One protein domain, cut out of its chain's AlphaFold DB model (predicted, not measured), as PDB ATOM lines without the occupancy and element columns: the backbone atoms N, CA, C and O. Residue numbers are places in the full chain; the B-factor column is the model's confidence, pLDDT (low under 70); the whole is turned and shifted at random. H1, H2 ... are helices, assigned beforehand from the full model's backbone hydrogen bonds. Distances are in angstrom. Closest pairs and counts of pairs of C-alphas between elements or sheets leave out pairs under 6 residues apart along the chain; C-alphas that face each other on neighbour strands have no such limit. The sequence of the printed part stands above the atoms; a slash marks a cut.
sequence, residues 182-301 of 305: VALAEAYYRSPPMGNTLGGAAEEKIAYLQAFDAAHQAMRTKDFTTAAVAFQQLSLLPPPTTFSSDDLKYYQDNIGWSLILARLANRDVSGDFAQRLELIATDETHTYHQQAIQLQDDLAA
ATOM      1  N   VAL A 182      -5.469  11.359  89.775       94.44
ATOM      2  CA  VAL A 182      -4.533  11.398  90.909       94.44
ATOM      3  C   VAL A 182      -4.339  12.827  91.404       94.44
ATOM      4  O   VAL A 182      -4.398  13.080  92.602       94.44
ATOM      5  N   ALA A 183      -4.121  13.771  90.495       92.75
ATOM      6  CA  ALA A 183      -3.824  15.139  90.877       92.75
ATOM      7  C   ALA A 183      -5.079  15.889  91.370       92.75
ATOM      8  O   ALA A 183      -4.965  16.712  92.275       92.75
ATOM      9  N   LEU A 184      -6.275  15.547  90.869       94.44
ATOM     10  CA  LEU A 184      -7.543  15.972  91.473       94.44
ATOM     11  C   LEU A 184      -7.689  15.406  92.888       94.44
ATOM     12  O   LEU A 184      -7.909  16.162  93.830       94.44
ATOM     13  N   ALA A 185      -7.513  14.095  93.065       96.50
ATOM     14  CA  ALA A 185      -7.611  13.478  94.384       96.50
ATOM     15  C   ALA A 185      -6.642  14.112  95.397       96.50
ATOM     16  O   ALA A 185      -7.041  14.407  96.520       96.50
ATOM     17  N   GLU A 186      -5.400  14.387  94.991       95.38
ATOM     18  CA  GLU A 186      -4.406  15.085  95.813       95.38
ATOM     19  C   GLU A 186      -4.815  16.530  96.132       95.38
ATOM     20  O   GLU A 186      -4.699  16.955  97.281       95.38
ATOM     21  N   ALA A 187      -5.338  17.278  95.154       94.81
ATOM     22  CA  ALA A 187      -5.777  18.660  95.357       94.81
ATOM     23  C   ALA A 187      -6.898  18.768  96.405       94.81
ATOM     24  O   ALA A 187      -6.905  19.700  97.220       94.81
ATOM     25  N   TYR A 188      -7.806  17.792  96.408       96.94
ATOM     26  CA  TYR A 188      -8.962  17.718  97.302       96.94
ATOM     27  C   TYR A 188      -8.694  16.983  98.624       96.94
ATOM     28  O   TYR A 188      -9.500  17.076  99.556       96.94
ATOM     29  N   TYR A 189      -7.570  16.277  98.744       97.62
ATOM     30  CA  TYR A 189      -7.210  15.580  99.971       97.62
ATOM     31  C   TYR A 189      -6.698  16.556 101.035       97.62
ATOM     32  O   TYR A 189      -5.841  17.410 100.789       97.62
ATOM     33  N   ARG A 190      -7.217  16.415 102.254       95.69
ATOM     34  CA  ARG A 190      -6.718  17.084 103.458       95.69
ATOM     35  C   ARG A 190      -6.555  16.014 104.523       95.69
ATOM     36  O   ARG A 190      -7.505  15.287 104.794       95.69
ATOM     37  N   SER A 191      -5.350  15.891 105.083       92.38
ATOM     38  CA  SER A 191      -5.127  14.942 106.173       92.38
ATOM     39  C   SER A 191      -5.946  15.411 107.376       92.38
ATOM     40  O   SER A 191      -5.766  16.556 107.793       92.38
ATOM     41  N   PRO A 192      -6.840  14.578 107.930       90.25
ATOM     42  CA  PRO A 192      -7.554  14.951 109.136       90.25
ATOM     43  C   PRO A 192      -6.572  15.125 110.299       90.25
ATOM     44  O   PRO A 192      -5.588  14.378 110.372       90.25
ATOM     45  N   PRO A 193      -6.833  16.056 111.233       84.12
ATOM     46  CA  PRO A 193      -6.124  16.082 112.502       84.12
ATOM     47  C   PRO A 193      -6.380  14.760 113.233       84.12
ATOM     48  O   PRO A 193      -7.524  14.392 113.516       84.12
ATOM     49  N   MET A 194      -5.311  14.018 113.516       76.75
ATOM     50  CA  MET A 194      -5.406  12.731 114.203       76.75
ATOM     51  C   MET A 194      -5.158  12.941 115.691       76.75
ATOM     52  O   MET A 194      -4.031  12.916 116.174       76.75
ATOM     53  N   GLY A 195      -6.241  13.192 116.423       60.38
ATOM     54  CA  GLY A 195      -6.225  13.406 117.870       60.38
ATOM     55  C   GLY A 195      -6.016  12.111 118.659       60.38
ATOM     56  O   GLY A 195      -6.912  11.681 119.380       60.38
ATOM     57  N   ASN A 196      -4.842  11.485 118.550       54.06
ATOM     58  CA  ASN A 196      -4.494  10.274 119.308       54.06
ATOM     59  C   ASN A 196      -4.004  10.546 120.746       54.06
ATOM     60  O   ASN A 196      -3.513   9.643 121.416       54.06
ATOM     61  N   THR A 197      -4.183  11.756 121.281       55.53
ATOM     62  CA  THR A 197      -3.753  12.103 122.649       55.53
ATOM     63  C   THR A 197      -4.731  11.670 123.752       55.53
ATOM     64  O   THR A 197      -4.511  11.960 124.928       55.53
ATOM     65  N   LEU A 198      -5.805  10.943 123.426       52.97
ATOM     66  CA  LEU A 198      -6.791  10.498 124.417       52.97
ATOM     67  C   LEU A 198      -6.332   9.226 125.149       52.97
ATOM     68  O   LEU A 198      -6.737   8.109 124.828       52.97
ATOM     69  N   GLY A 199      -5.519   9.412 126.192       47.09
ATOM     70  CA  GLY A 199      -5.255   8.383 127.198       47.09
ATOM     71  C   GLY A 199      -6.554   7.958 127.897       47.09
ATOM     72  O   GLY A 199      -7.190   8.765 128.571       47.09
ATOM     73  N   GLY A 200      -6.953   6.694 127.725       59.47
ATOM     74  CA  GLY A 200      -8.116   6.093 128.400       59.47
ATOM     75  C   GLY A 200      -9.252   5.598 127.494       59.47
ATOM     76  O   GLY A 200     -10.318   5.259 128.004       59.47
ATOM     77  N   ALA A 201      -9.067   5.556 126.171       66.81
ATOM     78  CA  ALA A 201     -10.074   5.011 125.259       66.81
ATOM     79  C   ALA A 201     -10.245   3.482 125.401       66.81
ATOM     80  O   ALA A 201      -9.283   2.758 125.651       66.81
ATOM     81  N   ALA A 202     -11.477   2.993 125.214       79.69
ATOM     82  CA  ALA A 202     -11.772   1.562 125.127       79.69
ATOM     83  C   ALA A 202     -11.013   0.907 123.955       79.69
ATOM     84  O   ALA A 202     -10.783   1.551 122.931       79.69
ATOM     85  N   GLU A 203     -10.667  -0.377 124.084       85.31
ATOM     86  CA  GLU A 203      -9.870  -1.130 123.098       85.31
ATOM     87  C   GLU A 203     -10.453  -1.059 121.675       85.31
ATOM     88  O   GLU A 203      -9.725  -0.807 120.716       85.31
ATOM     89  N   GLU A 204     -11.780  -1.148 121.539       85.81
ATOM     90  CA  GLU A 204     -12.484  -1.008 120.254       85.81
ATOM     91  C   GLU A 204     -12.257   0.362 119.596       85.81
ATOM     92  O   GLU A 204     -12.046   0.452 118.386       85.81
ATOM     93  N   LYS A 205     -12.261   1.441 120.393       89.44
ATOM     94  CA  LYS A 205     -11.991   2.798 119.905       89.44
ATOM     95  C   LYS A 205     -10.549   2.922 119.427       89.44
ATOM     96  O   LYS A 205     -10.320   3.512 118.377       89.44
ATOM     97  N   ILE A 206      -9.595   2.341 120.152       88.69
ATOM     98  CA  ILE A 206      -8.181   2.351 119.758       88.69
ATOM     99  C   ILE A 206      -7.997   1.629 118.417       88.69
ATOM    100  O   ILE A 206      -7.410   2.202 117.502       88.69
ATOM    101  N   ALA A 207      -8.549   0.423 118.269       91.19
ATOM    102  CA  ALA A 207      -8.439  -0.350 117.033       91.19
ATOM    103  C   ALA A 207      -9.070   0.375 115.829       91.19
ATOM    104  O   ALA A 207      -8.474   0.425 114.753       91.19
ATOM    105  N   TYR A 208     -10.246   0.988 116.013       93.56
ATOM    106  CA  TYR A 208     -10.907   1.765 114.962       93.56
ATOM    107  C   TYR A 208     -10.062   2.971 114.523       93.56
ATOM    108  O   TYR A 208      -9.874   3.195 113.328       93.56
ATOM    109  N   LEU A 209      -9.513   3.726 115.482       92.88
ATOM    110  CA  LEU A 209      -8.677   4.896 115.197       92.88
ATOM    111  C   LEU A 209      -7.341   4.518 114.544       92.88
ATOM    112  O   LEU A 209      -6.888   5.221 113.647       92.88
ATOM    113  N   GLN A 210      -6.739   3.392 114.932       92.88
ATOM    114  CA  GLN A 210      -5.538   2.866 114.279       92.88
ATOM    115  C   GLN A 210      -5.803   2.459 112.826       92.88
ATOM    116  O   GLN A 210      -5.001   2.766 111.947       92.88
ATOM    117  N   ALA A 211      -6.932   1.800 112.551       95.38
ATOM    118  CA  ALA A 211      -7.319   1.455 111.185       95.38
ATOM    119  C   ALA A 211      -7.608   2.710 110.342       95.38
ATOM    120  O   ALA A 211      -7.208   2.775 109.178       95.38
ATOM    121  N   PHE A 212      -8.251   3.720 110.937       96.31
ATOM    122  CA  PHE A 212      -8.480   5.022 110.310       96.31
ATOM    123  C   PHE A 212      -7.163   5.734 109.960       96.31
ATOM    124  O   PHE A 212      -6.984   6.147 108.814       96.31
ATOM    125  N   ASP A 213      -6.211   5.807 110.894       95.31
ATOM    126  CA  ASP A 213      -4.876   6.363 110.632       95.31
ATOM    127  C   ASP A 213      -4.148   5.587 109.527       95.31
ATOM    128  O   ASP A 213      -3.674   6.180 108.560       95.31
ATOM    129  N   ALA A 214      -4.136   4.253 109.590       95.38
ATOM    130  CA  ALA A 214      -3.500   3.428 108.565       95.38
ATOM    131  C   ALA A 214      -4.066   3.693 107.155       95.38
ATOM    132  O   ALA A 214      -3.302   3.777 106.188       95.38
ATOM    133  N   ALA A 215      -5.384   3.894 107.026       97.56
ATOM    134  CA  ALA A 215      -6.018   4.257 105.758       97.56
ATOM    135  C   ALA A 215      -5.558   5.639 105.251       97.56
ATOM    136  O   ALA A 215      -5.227   5.804 104.073       97.56
ATOM    137  N   HIS A 216      -5.459   6.627 106.143       97.44
ATOM    138  CA  HIS A 216      -4.931   7.951 105.807       97.44
ATOM    139  C   HIS A 216      -3.426   7.942 105.509       97.44
ATOM    140  O   HIS A 216      -2.967   8.680 104.634       97.44
ATOM    141  N   GLN A 217      -2.644   7.081 106.157       96.69
ATOM    142  CA  GLN A 217      -1.234   6.881 105.834       96.69
ATOM    143  C   GLN A 217      -1.057   6.306 104.425       96.69
ATOM    144  O   GLN A 217      -0.164   6.744 103.693       96.69
ATOM    145  N   ALA A 218      -1.929   5.386 104.004       97.62
ATOM    146  CA  ALA A 218      -1.947   4.887 102.630       97.62
ATOM    147  C   ALA A 218      -2.241   6.017 101.618       97.62
ATOM    148  O   ALA A 218      -1.548   6.125 100.608       97.62
ATOM    149  N   MET A 219      -3.163   6.942 101.928       98.06
ATOM    150  CA  MET A 219      -3.376   8.153 101.110       98.06
ATOM    151  C   MET A 219      -2.123   9.034 101.034       98.06
ATOM    152  O   MET A 219      -1.716   9.430  99.943       98.06
ATOM    153  N   ARG A 220      -1.480   9.320 102.177       96.81
ATOM    154  CA  ARG A 220      -0.267  10.164 102.245       96.81
ATOM    155  C   ARG A 220       0.897   9.578 101.444       96.81
ATOM    156  O   ARG A 220       1.650  10.316 100.816       96.81
ATOM    157  N   THR A 221       1.024   8.254 101.439       96.44
ATOM    158  CA  THR A 221       2.058   7.519 100.690       96.44
ATOM    159  C   THR A 221       1.666   7.217  99.240       96.44
ATOM    160  O   THR A 221       2.433   6.573  98.526       96.44
ATOM    161  N   LYS A 222       0.512   7.726  98.779       97.50
ATOM    162  CA  LYS A 222      -0.041   7.536  97.427       97.50
ATOM    163  C   LYS A 222      -0.332   6.072  97.068       97.50
ATOM    164  O   LYS A 222      -0.483   5.742  95.891       97.50
ATOM    165  N   ASP A 223      -0.468   5.197  98.064       97.62
ATOM    166  CA  ASP A 223      -0.988   3.842  97.881       97.62
ATOM    167  C   ASP A 223      -2.524   3.866  97.896       97.62
ATOM    168  O   ASP A 223      -3.200   3.454  98.844       97.62
ATOM    169  N   PHE A 224      -3.091   4.406  96.816       97.81
ATOM    170  CA  PHE A 224      -4.532   4.627  96.694       97.81
ATOM    171  C   PHE A 224      -5.345   3.328  96.631       97.81
ATOM    172  O   PHE A 224      -6.515   3.323  97.009       97.81
ATOM    173  N   THR A 225      -4.738   2.215  96.198       97.75
ATOM    174  CA  THR A 225      -5.401   0.903  96.208       97.75
ATOM    175  C   THR A 225      -5.600   0.424  97.643       97.75
ATOM    176  O   THR A 225      -6.725   0.096  98.027       97.75
ATOM    177  N   THR A 226      -4.539   0.440  98.457       97.50
ATOM    178  CA  THR A 226      -4.629   0.066  99.874       97.50
ATOM    179  C   THR A 226      -5.554   1.014 100.635       97.50
ATOM    180  O   THR A 226      -6.405   0.551 101.397       97.50
ATOM    181  N   ALA A 227      -5.466   2.323 100.376       98.19
ATOM    182  CA  ALA A 227      -6.346   3.317 100.989       98.19
ATOM    183  C   ALA A 227      -7.829   3.049 100.687       98.19
ATOM    184  O   ALA A 227      -8.648   3.019 101.606       98.19
ATOM    185  N   ALA A 228      -8.184   2.804  99.420       97.94
ATOM    186  CA  ALA A 228      -9.566   2.536  99.026       97.94
ATOM    187  C   ALA A 228     -10.124   1.283  99.718       97.94
ATOM    188  O   ALA A 228     -11.241   1.309 100.233       97.94
ATOM    189  N   VAL A 229      -9.339   0.201  99.787       97.62
ATOM    190  CA  VAL A 229      -9.739  -1.026 100.495       97.62
ATOM    191  C   VAL A 229      -9.928  -0.760 101.990       97.62
ATOM    192  O   VAL A 229     -10.944  -1.168 102.553       97.62
ATOM    193  N   ALA A 230      -8.994  -0.050 102.627       97.62
ATOM    194  CA  ALA A 230      -9.050   0.244 104.056       97.62
ATOM    195  C   ALA A 230     -10.258   1.127 104.421       97.62
ATOM    196  O   ALA A 230     -11.005   0.792 105.342       97.62
ATOM    197  N   PHE A 231     -10.526   2.201 103.667       98.19
ATOM    198  CA  PHE A 231     -11.713   3.033 103.894       98.19
ATOM    199  C   PHE A 231     -13.016   2.290 103.608       98.19
ATOM    200  O   PHE A 231     -13.991   2.453 104.342       98.19
ATOM    201  N   GLN A 232     -13.045   1.433 102.584       97.44
ATOM    202  CA  GLN A 232     -14.211   0.599 102.314       97.44
ATOM    203  C   GLN A 232     -14.495  -0.348 103.485       97.44
ATOM    204  O   GLN A 232     -15.650  -0.475 103.889       97.44
ATOM    205  N   GLN A 233     -13.468  -0.976 104.060       97.00
ATOM    206  CA  GLN A 233     -13.611  -1.822 105.246       97.00
ATOM    207  C   GLN A 233     -14.088  -1.017 106.461       97.00
ATOM    208  O   GLN A 233     -15.047  -1.424 107.110       97.00
ATOM    209  N   LEU A 234     -13.491   0.150 106.721       97.00
ATOM    210  CA  LEU A 234     -13.918   1.056 107.792       97.00
ATOM    211  C   LEU A 234     -15.380   1.485 107.656       97.00
ATOM    212  O   LEU A 234     -16.099   1.493 108.647       97.00
ATOM    213  N   SER A 235     -15.850   1.765 106.437       96.69
ATOM    214  CA  SER A 235     -17.249   2.148 106.190       96.69
ATOM    215  C   SER A 235     -18.264   1.040 106.513       96.69
ATOM    216  O   SER A 235     -19.452   1.320 106.662       96.69
ATOM    217  N   LEU A 236     -17.808  -0.214 106.604       95.56
ATOM    218  CA  LEU A 236     -18.626  -1.381 106.944       95.56
ATOM    219  C   LEU A 236     -18.509  -1.774 108.421       95.56
ATOM    220  O   LEU A 236     -19.337  -2.545 108.911       95.56
ATOM    221  N   LEU A 237     -17.485  -1.286 109.124       93.25
ATOM    222  CA  LEU A 237     -17.291  -1.568 110.539       93.25
ATOM    223  C   LEU A 237     -18.288  -0.757 111.379       93.25
ATOM    224  O   LEU A 237     -18.475   0.437 111.133       93.25
ATOM    225  N   PRO A 238     -18.926  -1.366 112.396       92.81
ATOM    226  CA  PRO A 238     -19.733  -0.605 113.334       92.81
ATOM    227  C   PRO A 238     -18.820   0.364 114.100       92.81
ATOM    228  O   PRO A 238     -17.770  -0.057 114.598       92.81
ATOM    229  N   PRO A 239     -19.182   1.651 114.208       92.19
ATOM    230  CA  PRO A 239     -18.354   2.603 114.923       92.19
ATOM    231  C   PRO A 239     -18.362   2.303 116.434       92.19
ATOM    232  O   PRO A 239     -19.361   1.789 116.953       92.19
ATOM    233  N   PRO A 240     -17.286   2.645 117.166       92.88
ATOM    234  CA  PRO A 240     -17.209   2.434 118.606       92.88
ATOM    235  C   PRO A 240     -18.375   3.096 119.346       92.88
ATOM    236  O   PRO A 240     -18.654   4.278 119.160       92.88
ATOM    237  N   THR A 241     -18.999   2.367 120.272       92.75
ATOM    238  CA  THR A 241     -20.135   2.875 121.074       92.75
ATOM    239  C   THR A 241     -19.777   4.077 121.951       92.75
ATOM    240  O   THR A 241     -20.651   4.824 122.381       92.75
ATOM    241  N   THR A 242     -18.484   4.282 122.202       90.81
ATOM    242  CA  THR A 242     -17.944   5.421 122.954       90.81
ATOM    243  C   THR A 242     -17.851   6.718 122.146       90.81
ATOM    244  O   THR A 242     -17.429   7.731 122.699       90.81
ATOM    245  N   PHE A 243     -18.145   6.699 120.844       91.88
ATOM    246  CA  PHE A 243     -18.149   7.915 120.031       91.88
ATOM    247  C   PHE A 243     -19.368   8.781 120.351       91.88
ATOM    248  O   PHE A 243     -20.491   8.290 120.456       91.88
ATOM    249  N   SER A 244     -19.138  10.087 120.486       93.38
ATOM    250  CA  SER A 244     -20.222  11.066 120.484       93.38
ATOM    251  C   SER A 244     -20.868  11.158 119.092       93.38
ATOM    252  O   SER A 244     -20.335  10.640 118.109       93.38
ATOM    253  N   SER A 245     -22.011  11.843 118.983       94.38
ATOM    254  CA  SER A 245     -22.625  12.145 117.679       94.38
ATOM    255  C   SER A 245     -21.673  12.896 116.749       94.38
ATOM    256  O   SER A 245     -21.651  12.636 115.547       94.38
ATOM    257  N   ASP A 246     -20.875  13.797 117.317       93.06
ATOM    258  CA  ASP A 246     -19.975  14.662 116.563       93.06
ATOM    259  C   ASP A 246     -18.748  13.875 116.090       93.06
ATOM    260  O   ASP A 246     -18.358  14.004 114.933       93.06
ATOM    261  N   ASP A 247     -18.208  12.984 116.934       92.81
ATOM    262  CA  ASP A 247     -17.156  12.038 116.533       92.81
ATOM    263  C   ASP A 247     -17.644  11.142 115.390       92.81
ATOM    264  O   ASP A 247     -16.960  10.984 114.380       92.81
ATOM    265  N   LEU A 248     -18.843  10.560 115.538       94.56
ATOM    266  CA  LEU A 248     -19.442   9.693 114.524       94.56
ATOM    267  C   LEU A 248     -19.530  10.409 113.183       94.56
ATOM    268  O   LEU A 248     -19.035   9.884 112.186       94.56
ATOM    269  N   LYS A 249     -20.111  11.612 113.177       95.56
ATOM    270  CA  LYS A 249     -20.231  12.422 111.970       95.56
ATOM    271  C   LYS A 249     -18.861  12.744 111.377       95.56
ATOM    272  O   LYS A 249     -18.642  12.504 110.197       95.56
ATOM    273  N   TYR A 250     -17.927  13.224 112.195       95.12
ATOM    274  CA  TYR A 250     -16.582  13.570 111.747       95.12
ATOM    275  C   TYR A 250     -15.878  12.396 111.052       95.12
ATOM    276  O   TYR A 250     -15.392  12.548 109.930       95.12
ATOM    277  N   TYR A 251     -15.839  11.217 111.684       95.75
ATOM    278  CA  TYR A 251     -15.157  10.055 111.112       95.75
ATOM    279  C   TYR A 251     -15.895   9.494 109.895       95.75
ATOM    280  O   TYR A 251     -15.243   9.110 108.926       95.75
ATOM    281  N   GLN A 252     -17.230   9.456 109.908       96.69
ATOM    282  CA  GLN A 252     -18.011   8.962 108.770       96.69
ATOM    283  C   GLN A 252     -17.851   9.854 107.536       96.69
ATOM    284  O   GLN A 252     -17.571   9.328 106.456       96.69
ATOM    285  N   ASP A 253     -17.935  11.176 107.702       97.81
ATOM    286  CA  ASP A 253     -17.741  12.131 106.609       97.81
ATOM    287  C   ASP A 253     -16.317  12.014 106.034       97.81
ATOM    288  O   ASP A 253     -16.131  11.983 104.814       97.81
ATOM    289  N   ASN A 254     -15.302  11.876 106.902       97.81
ATOM    290  CA  ASN A 254     -13.906  11.669 106.495       97.81
ATOM    291  C   ASN A 254     -13.695  10.362 105.726       97.81
ATOM    292  O   ASN A 254     -13.026  10.368 104.690       97.81
ATOM    293  N   ILE A 255     -14.250   9.247 106.212       98.06
ATOM    294  CA  ILE A 255     -14.147   7.937 105.552       98.06
ATOM    295  C   ILE A 255     -14.820   7.990 104.181       98.06
ATOM    296  O   ILE A 255     -14.225   7.565 103.191       98.06
ATOM    297  N   GLY A 256     -16.044   8.524 104.110       98.00
ATOM    298  CA  GLY A 256     -16.808   8.619 102.867       98.00
ATOM    299  C   GLY A 256     -16.090   9.458 101.813       98.00
ATOM    300  O   GLY A 256     -15.924   9.015 100.676       98.00
ATOM    301  N   TRP A 257     -15.599  10.633 102.210       98.56
ATOM    302  CA  TRP A 257     -14.844  11.515 101.327       98.56
ATOM    303  C   TRP A 257     -13.514  10.905 100.879       98.56
ATOM    304  O   TRP A 257     -13.224  10.843  99.683       98.56
ATOM    305  N   SER A 258     -12.721  10.386 101.815       98.50
ATOM    306  CA  SER A 258     -11.398   9.834 101.506       98.50
ATOM    307  C   SER A 258     -11.482   8.577 100.642       98.50
ATOM    308  O   SER A 258     -10.629   8.378  99.778       98.50
ATOM    309  N   LEU A 259     -12.538   7.770 100.795       98.38
ATOM    310  CA  LEU A 259     -12.823   6.646  99.903       98.38
ATOM    311  C   LEU A 259     -13.050   7.106  98.458       98.38
ATOM    312  O   LEU A 259     -12.508   6.495  97.537       98.38
ATOM    313  N   ILE A 260     -13.822   8.178  98.243       98.50
ATOM    314  CA  ILE A 260     -14.042   8.745  96.903       98.50
ATOM    315  C   ILE A 260     -12.711   9.198  96.306       98.50
ATOM    316  O   ILE A 260     -12.399   8.825  95.177       98.50
ATOM    317  N   LEU A 261     -11.901   9.942  97.061       98.38
ATOM    318  CA  LEU A 261     -10.608  10.424  96.573       98.38
ATOM    319  C   LEU A 261      -9.640   9.275  96.257       98.38
ATOM    320  O   LEU A 261      -9.008   9.284  95.202       98.38
ATOM    321  N   ALA A 262      -9.566   8.253  97.115       98.25
ATOM    322  CA  ALA A 262      -8.740   7.069  96.880       98.25
ATOM    323  C   ALA A 262      -9.165   6.322  95.604       98.25
ATOM    324  O   ALA A 262      -8.329   5.965  94.773       98.25
ATOM    325  N   ARG A 263     -10.476   6.120  95.411       98.12
ATOM    326  CA  ARG A 263     -11.021   5.455  94.216       98.12
ATOM    327  C   ARG A 263     -10.805   6.272  92.949       98.12
ATOM    328  O   ARG A 263     -10.414   5.701  91.932       98.12
ATOM    329  N   LEU A 264     -10.987   7.591  93.026       97.56
ATOM    330  CA  LEU A 264     -10.674   8.508  91.935       97.56
ATOM    331  C   LEU A 264      -9.203   8.371  91.536       97.56
ATOM    332  O   LEU A 264      -8.916   8.058  90.386       97.56
ATOM    333  N   ALA A 265      -8.272   8.499  92.484       96.94
ATOM    334  CA  ALA A 265      -6.842   8.372  92.214       96.94
ATOM    335  C   ALA A 265      -6.460   7.003  91.619       96.94
ATOM    336  O   ALA A 265      -5.580   6.920  90.759       96.94
ATOM    337  N   ASN A 266      -7.160   5.936  92.017       96.25
ATOM    338  CA  ASN A 266      -6.992   4.589  91.468       96.25
ATOM    339  C   ASN A 266      -7.707   4.362  90.119       96.25
ATOM    340  O   ASN A 266      -7.697   3.252  89.590       96.25
ATOM    341  N   ARG A 267      -8.351   5.396  89.556       95.62
ATOM    342  CA  ARG A 267      -9.194   5.341  88.346       95.62
ATOM    343  C   ARG A 267     -10.356   4.347  88.440       95.62
ATOM    344  O   ARG A 267     -10.918   3.946  87.420       95.62
ATOM    345  N   ASP A 268     -10.751   3.969  89.652       94.88
ATOM    346  CA  ASP A 268     -11.932   3.149  89.905       94.88
ATOM    347  C   ASP A 268     -13.156   4.042  90.135       94.88
ATOM    348  O   ASP A 268     -13.709   4.149  91.228       94.88
ATOM    349  N   VAL A 269     -13.600   4.694  89.063       92.94
ATOM    350  CA  VAL A 269     -14.822   5.517  89.052       92.94
ATOM    351  C   VAL A 269     -16.076   4.700  88.707       92.94
ATOM    352  O   VAL A 269     -17.089   5.241  88.270       92.94
ATOM    353  N   SER A 270     -16.004   3.375  88.860       90.94
ATOM    354  CA  SER A 270     -17.079   2.444  88.520       90.94
ATOM    355  C   SER A 270     -18.058   2.218  89.685       90.94
ATOM    356  O   SER A 270     -17.851   2.679  90.812       90.94
ATOM    357  N   GLY A 271     -19.152   1.495  89.430       90.19
ATOM    358  CA  GLY A 271     -20.104   1.099  90.470       90.19
ATOM    359  C   GLY A 271     -20.836   2.285  91.106       90.19
ATOM    360  O   GLY A 271     -21.480   3.066  90.411       90.19
ATOM    361  N   ASP A 272     -20.754   2.398  92.431       93.56
ATOM    362  CA  ASP A 272     -21.454   3.400  93.247       93.56
ATOM    363  C   ASP A 272     -20.687   4.726  93.419       93.56
ATOM    364  O   ASP A 272     -21.142   5.595  94.161       93.56
ATOM    365  N   PHE A 273     -19.553   4.920  92.728       97.12
ATOM    366  CA  PHE A 273     -18.721   6.127  92.846       97.12
ATOM    367  C   PHE A 273     -19.531   7.420  92.657       97.12
ATOM    368  O   PHE A 273     -19.549   8.280  93.538       97.12
ATOM    369  N   ALA A 274     -20.246   7.533  91.532       96.69
ATOM    370  CA  ALA A 274     -21.025   8.728  91.209       96.69
ATOM    371  C   ALA A 274     -22.160   8.964  92.217       96.69
ATOM    372  O   ALA A 274     -22.419  10.101  92.594       96.69
ATOM    373  N   GLN A 275     -22.795   7.890  92.698       97.31
ATOM    374  CA  GLN A 275     -23.865   7.977  93.689       97.31
ATOM    375  C   GLN A 275     -23.346   8.465  95.046       97.31
ATOM    376  O   GLN A 275     -24.005   9.277  95.688       97.31
ATOM    377  N   ARG A 276     -22.176   7.992  95.491       97.38
ATOM    378  CA  ARG A 276     -21.557   8.454  96.744       97.38
ATOM    379  C   ARG A 276     -21.145   9.916  96.664       97.38
ATOM    380  O   ARG A 276     -21.389  10.657  97.609       97.38
ATOM    381  N   LEU A 277     -20.549  10.322  95.543       98.19
ATOM    382  CA  LEU A 277     -20.177  11.715  95.324       98.19
ATOM    383  C   LEU A 277     -21.412  12.624  95.321       98.19
ATOM    384  O   LEU A 277     -21.407  13.641  96.005       98.19
ATOM    385  N   GLU A 278     -22.481  12.217  94.634       97.88
ATOM    386  CA  GLU A 278     -23.763  12.933  94.633       97.88
ATOM    387  C   GLU A 278     -24.379  13.029  96.032       97.88
ATOM    388  O   GLU A 278     -24.885  14.079  96.421       97.88
ATOM    389  N   LEU A 279     -24.314  11.952  96.820       97.88
ATOM    390  CA  LEU A 279     -24.829  11.945  98.187       97.88
ATOM    391  C   LEU A 279     -24.121  12.991  99.060       97.88
ATOM    392  O   LEU A 279     -24.787  13.715  99.791       97.88
ATOM    393  N   ILE A 280     -22.798  13.126  98.943       98.25
ATOM    394  CA  ILE A 280     -22.046  14.165  99.665       98.25
ATOM    395  C   ILE A 280     -22.352  15.563  99.108       98.25
ATOM    396  O   ILE A 280     -22.524  16.513  99.870       98.25
ATOM    397  N   ALA A 281     -22.433  15.703  97.783       98.12
ATOM    398  CA  ALA A 281     -22.708  16.981  97.129       98.12
ATOM    399  C   ALA A 281     -24.122  17.512  97.425       98.12
ATOM    400  O   ALA A 281     -24.337  18.717  97.376       98.12
ATOM    401  N   THR A 282     -25.078  16.645  97.767       98.19
ATOM    402  CA  THR A 282     -26.463  17.033  98.093       98.19
ATOM    403  C   THR A 282     -26.750  17.142  99.592       98.19
ATOM    404  O   THR A 282     -27.741  17.766  99.970       98.19
ATOM    405  N   ASP A 283     -25.894  16.594 100.455       98.12
ATOM    406  CA  ASP A 283     -25.989  16.769 101.905       98.12
ATOM    407  C   ASP A 283     -25.283  18.059 102.350       98.12
ATOM    408  O   ASP A 283     -24.075  18.079 102.575       98.12
ATOM    409  N   GLU A 284     -26.052  19.139 102.525       98.12
ATOM    410  CA  GLU A 284     -25.553  20.445 102.993       98.12
ATOM    411  C   GLU A 284     -24.871  20.386 104.371       98.12
ATOM    412  O   GLU A 284     -24.112  21.288 104.732       98.12
ATOM    413  N   THR A 285     -25.138  19.341 105.159       97.12
ATOM    414  CA  THR A 285     -24.541  19.167 106.486       97.12
ATOM    415  C   THR A 285     -23.233  18.382 106.450       97.12
ATOM    416  O   THR A 285     -22.547  18.305 107.472       97.12
ATOM    417  N   HIS A 286     -22.861  17.784 105.316       97.81
ATOM    418  CA  HIS A 286     -21.636  17.003 105.184       97.81
ATOM    419  C   HIS A 286     -20.395  17.906 105.224       97.81
ATOM    420  O   HIS A 286     -20.333  18.918 104.525       97.81
ATOM    421  N   THR A 287     -19.361  17.526 105.986       97.06
ATOM    422  CA  THR A 287     -18.124  18.324 106.140       97.06
ATOM    423  C   THR A 287     -17.473  18.683 104.798       97.06
ATOM    424  O   THR A 287     -16.887  19.753 104.656       97.06
ATOM    425  N   TYR A 288     -17.609  17.800 103.808       97.81
ATOM    426  CA  TYR A 288     -17.022  17.929 102.467       97.81
ATOM    427  C   TYR A 288     -18.008  18.338 101.361       97.81
ATOM    428  O   TYR A 288     -17.712  18.157 100.183       97.81
ATOM    429  N   HIS A 289     -19.184  18.862 101.713       98.31
ATOM    430  CA  HIS A 289     -20.239  19.221 100.757       98.31
ATOM    431  C   HIS A 289     -19.743  20.126  99.608       98.31
ATOM    432  O   HIS A 289     -19.910  19.806  98.431       98.31
ATOM    433  N   GLN A 290     -19.068  21.232  99.937       98.19
ATOM    434  CA  GLN A 290     -18.580  22.189  98.936       98.19
ATOM    435  C   GLN A 290     -17.481  21.590  98.050       98.19
ATOM    436  O   GLN A 290     -17.458  21.819  96.844       98.19
ATOM    437  N   GLN A 291     -16.591  20.786  98.631       98.00
ATOM    438  CA  GLN A 291     -15.529  20.096  97.905       98.00
ATOM    439  C   GLN A 291     -16.097  19.043  96.952       98.00
ATOM    440  O   GLN A 291     -15.572  18.872  95.858       98.00
ATOM    441  N   ALA A 292     -17.179  18.361  97.333       98.25
ATOM    442  CA  ALA A 292     -17.848  17.404  96.463       98.25
ATOM    443  C   ALA A 292     -18.488  18.078  95.243       98.25
ATOM    444  O   ALA A 292     -18.316  17.570  94.137       98.25
ATOM    445  N   ILE A 293     -19.139  19.236  95.416       98.06
ATOM    446  CA  ILE A 293     -19.666  20.038  94.295       98.06
ATOM    447  C   ILE A 293     -18.529  20.443  93.348       98.06
ATOM    448  O   ILE A 293     -18.605  20.207  92.145       98.06
ATOM    449  N   GLN A 294     -17.442  20.998  93.890       96.12
ATOM    450  CA  GLN A 294     -16.298  21.421  93.076       96.12
ATOM    451  C   GLN A 294     -15.648  20.238  92.345       96.12
ATOM    452  O   GLN A 294     -15.315  20.341  91.166       96.12
ATOM    453  N   LEU A 295     -15.534  19.085  93.010       96.00
ATOM    454  CA  LEU A 295     -15.032  17.871  92.384       96.00
ATOM    455  C   LEU A 295     -15.962  17.392  91.259       96.00
ATOM    456  O   LEU A 295     -15.466  16.976  90.220       96.00
ATOM    457  N   GLN A 296     -17.289  17.460  91.411       96.75
ATOM    458  CA  GLN A 296     -18.219  17.134  90.322       96.75
ATOM    459  C   GLN A 296     -18.015  18.040  89.103       96.75
ATOM    460  O   GLN A 296     -17.933  17.534  87.980       96.75
ATOM    461  N   ASP A 297     -17.875  19.348  89.324       94.81
ATOM    462  CA  ASP A 297     -17.611  20.324  88.263       94.81
ATOM    463  C   ASP A 297     -16.282  20.033  87.550       94.81
ATOM    464  O   ASP A 297     -16.219  20.013  86.316       94.81
ATOM    465  N   ASP A 298     -15.227  19.732  88.313       93.31
ATOM    466  CA  ASP A 298     -13.913  19.378  87.771       93.31
ATOM    467  C   ASP A 298     -13.944  18.045  87.002       93.31
ATOM    468  O   ASP A 298     -13.319  17.920  85.947       93.31
ATOM    469  N   LEU A 299     -14.707  17.051  87.471       93.00
ATOM    470  CA  LEU A 299     -14.865  15.765  86.782       93.00
ATOM    471  C   LEU A 299     -15.693  15.884  85.494       93.00
ATOM    472  O   LEU A 299     -15.476  15.086  84.577       93.00
ATOM    473  N   ALA A 300     -16.621  16.846  85.426       92.38
ATOM    474  CA  ALA A 300     -17.431  17.160  84.249       92.38
ATOM    475  C   ALA A 300     -16.711  18.084  83.249       92.38
ATOM    476  O   ALA A 300     -17.164  18.238  82.107       92.38
ATOM    477  N   ALA A 301     -15.597  18.700  83.651       88.88
ATOM    478  CA  ALA A 301     -14.849  19.610  82.803       88.88
ATOM    479  C   ALA A 301     -14.345  18.905  81.532       88.88
ATOM    480  O   ALA A 301     -13.686  17.866  81.568       88.88
TER     481      ALA A 301
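AT A GLANCE: This is residues 182 to 301 of the 305 residues of an uncharacterized protein of Bacteroidetes bacterium (UniProt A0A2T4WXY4). The longest helix, H4, runs through the middle; H2 and H3 pack with it in an up-and-down bundle, each helix running against the one before, while H5 and short H1 pack on its later part and H6 packs on H5. The 120 printed residues, all helix in class, have six named helices, H1 to H6 in order. The whole is compact, with a radius of gyration of the C-alphas of 14.2 A, and spans 48 by 30 by 24 A.

IN THESE COORDINATES: H1, residues 182 to 188, begins at C-alpha (-4.533, 11.398, 90.909). H2 is 203 to 220, 25.6 A long; H3 224 to 236; H4 245 to 265, 30.2 A; H5 273 to 282; H6 289 to 300.

HOW THE PARTS SIT: H4, the hub, touches H3 in a hairpin, closest C-alphas Phe 224 and Ala 262, 4.9 A. H5 touches H6 at a steep tilt of 46 degrees, closest C-alphas Ala 281 and Ala 292, 4.9 A. In all six helices every O i to N i+4 pair is within hydrogen-bond range.

THE WHOLE: The printed part has no cut. The H1 to H2 link is long; residues 195 to 201 have pLDDT under 70.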